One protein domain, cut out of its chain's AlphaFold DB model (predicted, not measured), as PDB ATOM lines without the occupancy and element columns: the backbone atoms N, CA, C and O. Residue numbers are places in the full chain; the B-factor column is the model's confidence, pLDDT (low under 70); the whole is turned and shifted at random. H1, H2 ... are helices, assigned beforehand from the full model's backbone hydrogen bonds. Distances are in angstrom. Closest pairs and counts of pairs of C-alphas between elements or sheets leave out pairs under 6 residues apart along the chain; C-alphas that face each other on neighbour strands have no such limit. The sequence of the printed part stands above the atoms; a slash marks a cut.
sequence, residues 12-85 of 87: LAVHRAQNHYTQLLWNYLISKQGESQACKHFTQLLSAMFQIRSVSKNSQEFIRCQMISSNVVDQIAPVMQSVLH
ATOM      1  N   LEU A  12     306.214 196.912 165.002       92.25
ATOM      2  CA  LEU A  12     306.997 198.147 165.018       92.25
ATOM      3  C   LEU A  12     306.415 199.182 164.058       92.25
ATOM      4  O   LEU A  12     306.316 200.356 164.420       92.25
ATOM      5  N   ALA A  13     306.010 198.770 162.855       94.38
ATOM      6  CA  ALA A  13     305.335 199.660 161.913       94.38
ATOM      7  C   ALA A  13     304.013 200.187 162.485       94.38
ATOM      8  O   ALA A  13     303.747 201.388 162.401       94.38
ATOM      9  N   VAL A  14     303.228 199.320 163.133       93.19
ATOM     10  CA  VAL A  14     301.978 199.719 163.797       93.19
ATOM     11  C   VAL A  14     302.250 200.722 164.918       93.19
ATOM     12  O   VAL A  14     301.627 201.782 164.947       93.19
ATOM     13  N   HIS A  15     303.227 200.448 165.785       92.88
ATOM     14  CA  HIS A  15     303.602 201.365 166.862       92.88
ATOM     15  C   HIS A  15     304.066 202.728 166.324       92.88
ATOM     16  O   HIS A  15     303.671 203.772 166.842       92.88
ATOM     17  N   ARG A  16     304.872 202.754 165.252       96.75
ATOM     18  CA  ARG A  16     305.307 204.008 164.611       96.75
ATOM     19  C   ARG A  16     304.127 204.812 164.069       96.75
ATOM     20  O   ARG A  16     304.083 206.021 164.279       96.75
ATOM     21  N   ALA A  17     303.176 204.153 163.409       96.75
ATOM     22  CA  ALA A  17     301.975 204.805 162.897       96.75
ATOM     23  C   ALA A  17     301.114 205.373 164.036       96.75
ATOM     24  O   ALA A  17     300.716 206.535 163.978       96.75
ATOM     25  N   GLN A  18     300.889 204.593 165.098       95.31
ATOM     26  CA  GLN A  18     300.175 205.053 166.291       95.31
ATOM     27  C   GLN A  18     300.845 206.293 166.883       95.31
ATOM     28  O   GLN A  18     300.182 207.305 167.082       95.31
ATOM     29  N   ASN A  19     302.164 206.254 167.075       97.56
ATOM     30  CA  ASN A  19     302.899 207.368 167.661       97.56
ATOM     31  C   ASN A  19     302.816 208.636 166.793       97.56
ATOM     32  O   ASN A  19     302.581 209.728 167.308       97.56
ATOM     33  N   HIS A  20     302.926 208.489 165.467       98.00
ATOM     34  CA  HIS A  20     302.775 209.596 164.523       98.00
ATOM     35  C   HIS A  20     301.405 210.280 164.649       98.00
ATOM     36  O   HIS A  20     301.332 211.501 164.807       98.00
ATOM     37  N   TYR A  21     300.315 209.507 164.628       97.94
ATOM     38  CA  TYR A  21     298.967 210.070 164.728       97.94
ATOM     39  C   TYR A  21     298.651 210.617 166.121       97.94
ATOM     40  O   TYR A  21     298.000 211.657 166.231       97.94
ATOM     41  N   THR A  22     299.147 209.976 167.179       97.06
ATOM     42  CA  THR A  22     299.021 210.482 168.549       97.06
ATOM     43  C   THR A  22     299.696 211.840 168.696       97.06
ATOM     44  O   THR A  22     299.095 212.764 169.246       97.06
ATOM     45  N   GLN A  23     300.906 211.998 168.156       98.00
ATOM     46  CA  GLN A  23     301.629 213.265 168.201       98.00
ATOM     47  C   GLN A  23     300.930 214.355 167.379       98.00
ATOM     48  O   GLN A  23     300.816 215.492 167.833       98.00
ATOM     49  N   LEU A  24     300.412 214.013 166.194       98.19
ATOM     50  CA  LEU A  24     299.639 214.940 165.367       98.19
ATOM     51  C   LEU A  24     298.382 215.438 166.097       98.19
ATOM     52  O   LEU A  24     298.129 216.643 166.141       98.19
ATOM     53  N   LEU A  25     297.622 214.521 166.701       97.69
ATOM     54  CA  LEU A  25     296.427 214.844 167.480       97.69
ATOM     55  C   LEU A  25     296.766 215.723 168.686       97.69
ATOM     56  O   LEU A  25     296.088 216.720 168.926       97.69
ATOM     57  N   TRP A  26     297.820 215.375 169.423       97.88
ATOM     58  CA  TRP A  26     298.284 216.154 170.565       97.88
ATOM     59  C   TRP A  26     298.624 217.591 170.164       97.88
ATOM     60  O   TRP A  26     298.062 218.537 170.714       97.88
ATOM     61  N   ASN A  27     299.466 217.759 169.143       98.00
ATOM     62  CA  ASN A  27     299.863 219.073 168.642       98.00
ATOM     63  C   ASN A  27     298.652 219.895 168.185       98.00
ATOM     64  O   ASN A  27     298.563 221.090 168.472       98.00
ATOM     65  N   TYR A  28     297.692 219.253 167.514       98.12
ATOM     66  CA  TYR A  28     296.446 219.897 167.116       98.12
ATOM     67  C   TYR A  28     295.650 220.396 168.330       98.12
ATOM     68  O   TYR A  28     295.278 221.571 168.366       98.12
ATOM     69  N   LEU A  29     295.431 219.549 169.339       98.00
ATOM     70  CA  LEU A  29     294.688 219.916 170.548       98.00
ATOM     71  C   LEU A  29     295.357 221.077 171.292       98.00
ATOM     72  O   LEU A  29     294.682 222.053 171.620       98.00
ATOM     73  N   ILE A  30     296.681 221.020 171.469       98.12
ATOM     74  CA  ILE A  30     297.466 222.105 172.075       98.12
ATOM     75  C   ILE A  30     297.280 223.407 171.295       98.12
ATOM     76  O   ILE A  30     296.944 224.433 171.887       98.12
ATOM     77  N   SER A  31     297.425 223.359 169.967       98.12
ATOM     78  CA  SER A  31     297.319 224.548 169.112       98.12
ATOM     79  C   SER A  31     295.934 225.205 169.144       98.12
ATOM     80  O   SER A  31     295.818 226.406 168.914       98.12
ATOM     81  N   LYS A  32     294.874 224.429 169.409       97.81
ATOM     82  CA  LYS A  32     293.487 224.907 169.368       97.81
ATOM     83  C   LYS A  32     292.924 225.304 170.721       97.81
ATOM     84  O   LYS A  32     292.013 226.124 170.760       97.81
ATOM     85  N   GLN A  33     293.396 224.695 171.802       96.50
ATOM     86  CA  GLN A  33     292.713 224.759 173.097       96.50
ATOM     87  C   GLN A  33     293.650 225.127 174.254       96.50
ATOM     88  O   GLN A  33     293.175 225.394 175.358       96.50
ATOM     89  N   GLY A  34     294.966 225.154 174.017       96.19
ATOM     90  CA  GLY A  34     295.968 225.278 175.068       96.19
ATOM     91  C   GLY A  34     296.153 223.982 175.864       96.19
ATOM     92  O   GLY A  34     295.361 223.044 175.782       96.19
ATOM     93  N   GLU A  35     297.224 223.934 176.651       95.50
ATOM     94  CA  GLU A  35     297.709 222.709 177.297       95.50
ATOM     95  C   GLU A  35     296.703 222.062 178.252       95.50
ATOM     96  O   GLU A  35     296.404 220.876 178.133       95.50
ATOM     97  N   SER A  36     296.107 222.850 179.147       96.62
ATOM     98  CA  SER A  36     295.179 222.327 180.157       96.62
ATOM     99  C   SER A  36     293.938 221.661 179.540       96.62
ATOM    100  O   SER A  36     293.568 220.544 179.914       96.62
ATOM    101  N   GLN A  37     293.316 222.299 178.542       97.56
ATOM    102  CA  GLN A  37     292.140 221.731 177.873       97.56
ATOM    103  C   GLN A  37     292.509 220.564 176.954       97.56
ATOM    104  O   GLN A  37     291.766 219.583 176.895       97.56
ATOM    105  N   ALA A  38     293.672 220.622 176.298       97.88
ATOM    106  CA  ALA A  38     294.187 219.513 175.505       97.88
ATOM    107  C   ALA A  38     294.400 218.258 176.363       97.88
ATOM    108  O   ALA A  38     293.927 217.189 175.983       97.88
ATOM    109  N   CYS A  39     295.010 218.382 177.549       97.62
ATOM    110  CA  CYS A  39     295.157 217.280 178.509       97.62
ATOM    111  C   CYS A  39     293.809 216.644 178.862       97.62
ATOM    112  O   CYS A  39     293.662 215.417 178.843       97.62
ATOM    113  N   LYS A  40     292.805 217.475 179.167       97.81
ATOM    114  CA  LYS A  40     291.464 217.010 179.532       97.81
ATOM    115  C   LYS A  40     290.800 216.253 178.380       97.81
ATOM    116  O   LYS A  40     290.352 215.126 178.585       97.81
ATOM    117  N   HIS A  41     290.774 216.830 177.180       97.44
ATOM    118  CA  HIS A  41     290.192 216.169 176.010       97.44
ATOM    119  C   HIS A  41     290.943 214.897 175.627       97.44
ATOM    120  O   HIS A  41     290.320 213.881 175.329       97.44
ATOM    121  N   PHE A  42     292.273 214.915 175.670       96.75
ATOM    122  CA  PHE A  42     293.077 213.742 175.354       96.75
ATOM    123  C   PHE A  42     292.805 212.593 176.335       96.75
ATOM    124  O   PHE A  42     292.612 211.452 175.921       96.75
ATOM    125  N   THR A  43     292.676 212.899 177.629       96.25
ATOM    126  CA  THR A  43     292.292 211.912 178.652       96.25
ATOM    127  C   THR A  43     290.899 211.339 178.389       96.25
ATOM    128  O   THR A  43     290.708 210.125 178.458       96.25
ATOM    129  N   GLN A  44     289.931 212.186 178.027       97.19
ATOM    130  CA  GLN A  44     288.580 211.742 177.670       97.19
ATOM    131  C   GLN A  44     288.579 210.820 176.445       97.19
ATOM    132  O   GLN A  44     287.869 209.815 176.444       97.19
ATOM    133  N   LEU A  45     289.402 211.113 175.432       96.56
ATOM    134  CA  LEU A  45     289.565 210.250 174.261       96.56
ATOM    135  C   LEU A  45     290.120 208.876 174.648       96.56
ATOM    136  O   LEU A  45     289.577 207.864 174.213       96.56
ATOM    137  N   LEU A  46     291.143 208.823 175.507       94.12
ATOM    138  CA  LEU A  46     291.675 207.553 176.010       94.12
ATOM    139  C   LEU A  46     290.609 206.760 176.776       94.12
ATOM    140  O   LEU A  46     290.427 205.569 176.524       94.12
ATOM    141  N   SER A  47     289.854 207.415 177.665       95.50
ATOM    142  CA  SER A  47     288.742 206.773 178.377       95.50
ATOM    143  C   SER A  47     287.687 206.217 177.419       95.50
ATOM    144  O   SER A  47     287.257 205.076 177.591       95.50
ATOM    145  N   ALA A  48     287.310 206.970 176.382       95.81
ATOM    146  CA  ALA A  48     286.359 206.517 175.371       95.81
ATOM    147  C   ALA A  48     286.886 205.302 174.586       95.81
ATOM    148  O   ALA A  48     286.147 204.342 174.377       95.81
ATOM    149  N   MET A  49     288.171 205.284 174.214       92.75
ATOM    150  CA  MET A  49     288.790 204.129 173.547       92.75
ATOM    151  C   MET A  49     288.736 202.866 174.419       92.75
ATOM    152  O   MET A  49     288.421 201.785 173.916       92.75
ATOM    153  N   PHE A  50     288.994 202.986 175.725       90.50
ATOM    154  CA  PHE A  50     288.874 201.855 176.651       90.50
ATOM    155  C   PHE A  50     287.427 201.383 176.816       90.50
ATOM    156  O   PHE A  50     287.175 200.178 176.831       90.50
ATOM    157  N   GLN A  51     286.471 202.311 176.894       94.31
ATOM    158  CA  GLN A  51     285.050 201.976 176.962       94.31
ATOM    159  C   GLN A  51     284.584 201.240 175.708       94.31
ATOM    160  O   GLN A  51     283.927 200.211 175.833       94.31
ATOM    161  N   ILE A  52     284.977 201.704 174.516       93.50
ATOM    162  CA  ILE A  52     284.668 201.028 173.250       93.50
ATOM    163  C   ILE A  52     285.198 199.594 173.281       93.50
ATOM    164  O   ILE A  52     284.435 198.671 173.020       93.50
ATOM    165  N   ARG A  53     286.463 199.382 173.678       88.88
ATOM    166  CA  ARG A  53     287.028 198.026 173.795       88.88
ATOM    167  C   ARG A  53     286.227 197.139 174.754       88.88
ATOM    168  O   ARG A  53     285.953 195.987 174.429       88.88
ATOM    169  N   SER A  54     285.833 197.674 175.909       89.88
ATOM    170  CA  SER A  54     285.036 196.944 176.904       89.88
ATOM    171  C   SER A  54     283.648 196.570 176.371       89.88
ATOM    172  O   SER A  54     283.249 195.407 176.423       89.88
ATOM    173  N   VAL A  55     282.933 197.535 175.782       92.50
ATOM    174  CA  VAL A  55     281.605 197.314 175.194       92.50
ATOM    175  C   VAL A  55     281.683 196.314 174.045       92.50
ATOM    176  O   VAL A  55     280.888 195.381 174.014       92.50
ATOM    177  N   SER A  56     282.665 196.442 173.149       89.31
ATOM    178  CA  SER A  56     282.864 195.498 172.046       89.31
ATOM    179  C   SER A  56     283.073 194.068 172.541       89.31
ATOM    180  O   SER A  56     282.446 193.160 172.002       89.31
ATOM    181  N   LYS A  57     283.879 193.862 173.592       88.56
ATOM    182  CA  LYS A  57     284.091 192.533 174.185       88.56
ATOM    183  C   LYS A  57     282.797 191.959 174.771       88.56
ATOM    184  O   LYS A  57     282.469 190.803 174.519       88.56
ATOM    185  N   ASN A  58     282.026 192.773 175.491       90.50
ATOM    186  CA  ASN A  58     280.746 192.341 176.057       90.50
ATOM    187  C   ASN A  58     279.718 192.000 174.967       90.50
ATOM    188  O   ASN A  58     279.012 191.001 175.076       90.50
ATOM    189  N   SER A  59     279.642 192.805 173.904       88.44
ATOM    190  CA  SER A  59     278.760 192.537 172.765       88.44
ATOM    191  C   SER A  59     279.163 191.268 172.018       88.44
ATOM    192  O   SER A  59     278.299 190.460 171.692       88.44
ATOM    193  N   GLN A  60     280.461 191.069 171.780       88.50
ATOM    194  CA  GLN A  60     280.992 189.855 171.161       88.50
ATOM    195  C   GLN A  60     280.600 188.614 171.974       88.50
ATOM    196  O   GLN A  60     280.073 187.660 171.410       88.50
ATOM    197  N   GLU A  61     280.781 188.652 173.298       89.31
ATOM    198  CA  GLU A  61     280.442 187.537 174.187       89.31
ATOM    199  C   GLU A  61     278.935 187.254 174.232       89.31
ATOM    200  O   GLU A  61     278.516 186.096 174.169       89.31
ATOM    201  N   PHE A  62     278.109 188.301 174.278       89.31
ATOM    202  CA  PHE A  62     276.655 188.166 174.228       89.31
ATOM    203  C   PHE A  62     276.195 187.477 172.936       89.31
ATOM    204  O   PHE A  62     275.440 186.503 172.985       89.31
ATOM    205  N   ILE A  63     276.683 187.947 171.784       87.62
ATOM    206  CA  ILE A  63     276.337 187.371 170.478       87.62
ATOM    207  C   ILE A  63     276.845 185.927 170.394       87.62
ATOM    208  O   ILE A  63     276.109 185.047 169.953       87.62
ATOM    209  N   ARG A  64     278.068 185.657 170.869       86.56
ATOM    210  CA  ARG A  64     278.642 184.307 170.924       86.56
ATOM    211  C   ARG A  64     277.740 183.348 171.704       86.56
ATOM    212  O   ARG A  64     277.383 182.291 171.187       86.56
ATOM    213  N   CYS A  65     277.318 183.736 172.909       86.62
ATOM    214  CA  CYS A  65     276.413 182.939 173.741       86.62
ATOM    215  C   CYS A  65     275.068 182.688 173.052       86.62
ATOM    216  O   CYS A  65     274.580 181.557 173.036       86.62
ATOM    217  N   GLN A  66     274.483 183.725 172.445       86.19
ATOM    218  CA  GLN A  66     273.202 183.620 171.749       86.19
ATOM    219  C   GLN A  66     273.277 182.648 170.562       86.19
ATOM    220  O   GLN A  66     272.409 181.786 170.413       86.19
ATOM    221  N   MET A  67     274.338 182.735 169.760       83.12
ATOM    222  CA  MET A  67     274.540 181.878 168.591       83.12
ATOM    223  C   MET A  67     274.758 180.407 168.964       83.12
ATOM    224  O   MET A  67     274.142 179.534 168.351       83.12
ATOM    225  N   ILE A  68     275.560 180.135 170.000       82.19
ATOM    226  CA  ILE A  68     275.756 178.775 170.531       82.19
ATOM    227  C   ILE A  68     274.433 178.223 171.072       82.19
ATOM    228  O   ILE A  68     274.043 177.115 170.723       82.19
ATOM    229  N   SER A  69     273.700 179.007 171.872       82.19
ATOM    230  CA  SER A  69     272.429 178.557 172.463       82.19
ATOM    231  C   SER A  69     271.343 178.238 171.431       82.19
ATOM    232  O   SER A  69     270.457 177.430 171.698       82.19
ATOM    233  N   SER A  70     271.417 178.858 170.250       79.38
ATOM    234  CA  SER A  70     270.417 178.706 169.191       79.38
ATOM    235  C   SER A  70     270.782 177.616 168.173       79.38
ATOM    236  O   SER A  70     270.014 177.401 167.241       79.38
ATOM    237  N   ASN A  71     271.934 176.936 168.316       76.12
ATOM    238  CA  ASN A  71     272.458 175.941 167.361       76.12
ATOM    239  C   ASN A  71     272.491 176.426 165.894       76.12
ATOM    240  O   ASN A  71     272.396 175.635 164.960       76.12
ATOM    241  N   VAL A  72     272.640 177.735 165.676       79.06
ATOM    242  CA  VAL A  72     272.725 178.349 164.334       79.06
ATOM    243  C   VAL A  72     274.167 178.614 163.909       79.06
ATOM    244  O   VAL A  72     274.393 179.303 162.921       79.06
ATOM    245  N   VAL A  73     275.149 178.082 164.643       74.19
ATOM    246  CA  VAL A  73     276.587 178.283 164.389       74.19
ATOM    247  C   VAL A  73     276.966 177.933 162.946       74.19
ATOM    248  O   VAL A  73     277.685 178.701 162.307       74.19
ATOM    249  N   ASP A  74     276.396 176.861 162.398       75.38
ATOM    250  CA  ASP A  74     276.641 176.412 161.019       75.38
ATOM    251  C   ASP A  74     276.007 177.322 159.949       75.38
ATOM    252  O   ASP A  74     276.297 177.193 158.762       75.38
ATOM    253  N   GLN A  75     275.131 178.248 160.351       81.75
ATOM    254  CA  GLN A  75     274.401 179.156 159.456       81.75
ATOM    255  C   GLN A  75     275.033 180.552 159.385       81.75
ATOM    256  O   GLN A  75     274.607 181.392 158.591       81.75
ATOM    257  N   ILE A  76     276.038 180.826 160.218       81.75
ATOM    258  CA  ILE A  76     276.705 182.127 160.272       81.75
ATOM    259  C   ILE A  76     277.882 182.135 159.299       81.75
ATOM    260  O   ILE A  76     278.616 181.159 159.172       81.75
ATOM    261  N   ALA A  77     278.100 183.263 158.622       83.75
ATOM    262  CA  ALA A  77     279.222 183.403 157.703       83.75
ATOM    263  C   ALA A  77     280.575 183.164 158.423       83.75
ATOM    264  O   ALA A  77     280.752 183.661 159.540       83.75
ATOM    265  N   PRO A  78     281.571 182.524 157.775       81.69
ATOM    266  CA  PRO A  78     282.875 182.219 158.386       81.69
ATOM    267  C   PRO A  78     283.615 183.438 158.960       81.69
ATOM    268  O   PRO A  78     284.322 183.354 159.964       81.69
ATOM    269  N   VAL A  79     283.416 184.613 158.353       81.88
ATOM    270  CA  VAL A  79     283.963 185.878 158.868       81.88
ATOM    271  C   VAL A  79     283.378 186.241 160.236       81.88
ATOM    272  O   VAL A  79     284.101 186.711 161.107       81.88
ATOM    273  N   MET A  80     282.090 185.981 160.459       82.19
ATOM    274  CA  MET A  80     281.420 186.261 161.727       82.19
ATOM    275  C   MET A  80     281.803 185.231 162.791       82.19
ATOM    276  O   MET A  80     282.015 185.605 163.938       82.19
ATOM    277  N   GLN A  81     281.973 183.961 162.412       80.75
ATOM    278  CA  GLN A  81     282.536 182.934 163.297       80.75
ATOM    279  C   GLN A  81     283.938 183.341 163.783       80.75
ATOM    280  O   GLN A  81     284.208 183.316 164.983       80.75
ATOM    281  N   SER A  82     284.778 183.847 162.871       80.75
ATOM    282  CA  SER A  82     286.111 184.374 163.198       80.75
ATOM    283  C   SER A  82     286.041 185.582 164.141       80.75
ATOM    284  O   SER A  82     286.767 185.631 165.129       80.75
ATOM    285  N   VAL A  83     285.137 186.535 163.880       82.62
ATOM    286  CA  VAL A  83     284.921 187.712 164.742       82.62
ATOM    287  C   VAL A  83     284.388 187.324 166.120       82.62
ATOM    288  O   VAL A  83     284.717 187.990 167.090       82.62
ATOM    289  N   LEU A  84     283.585 186.268 166.244       82.81
ATOM    290  CA  LEU A  84     283.008 185.813 167.516       82.81
ATOM    291  C   LEU A  84     283.869 184.767 168.241       82.81
ATOM    292  O   LEU A  84     283.479 184.311 169.315       82.81
ATOM    293  N   HIS A  85     285.016 184.387 167.667       76.88
ATOM    294  CA  HIS A  85     285.856 183.281 168.137       76.88
ATOM    295  C   HIS A  85     285.064 181.973 168.339       76.88
ATOM    296  O   HIS A  85     285.251 181.258 169.325       76.88
TER     297      HIS A  85
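This is residues 12 to 85 of the 87 residues of the protein "Hypothetical protein" of Adineta steineri (UniProt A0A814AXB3). One long helix, H2, makes the length of an open shape; H1 meets it near one end and spreads away as a V, while the short H3 folds back over residues 60 to 64 near its other end. Residues 12 to 21 of H1 stick out. The printed part has 74 residues with three named helices, H1, H2, H3, and no named strand: all helix, extended, radius of gyration of the C-alphas 19.0 A, spans 55 by 26 by 16 A.

H2, residues 35 to 69, touches H1, residues 12 to 33, with its residues 35 to 42 alone; the closest C-alphas, of Leu 29 and Ala 38, are 5.0 A apart. They run opposite ways at a steep tilt of 48 degrees. H2 touches H3, residues 78 to 84, closest at the C-alphas of Arg 64 and Leu 84, 5.7 A; the tilt is steep, 62 degrees. H1 and H3 are apart. In H1, H2 and H3 every O i to N i+4 pair is within hydrogen-bond range.

H2 measures 51.1 A from C-alpha 35 at (297.709, 222.709, 177.297); H1 measures 31.3 A, H3 9.8 A, ending at C-alpha 84 (283.008, 185.813, 167.516).

The C-alphas farthest apart, of Gly 34 and Asn 71, are 55.2 A apart. The printed part has no cut, no link is long, and no printed residue is under 70 in pLDDT.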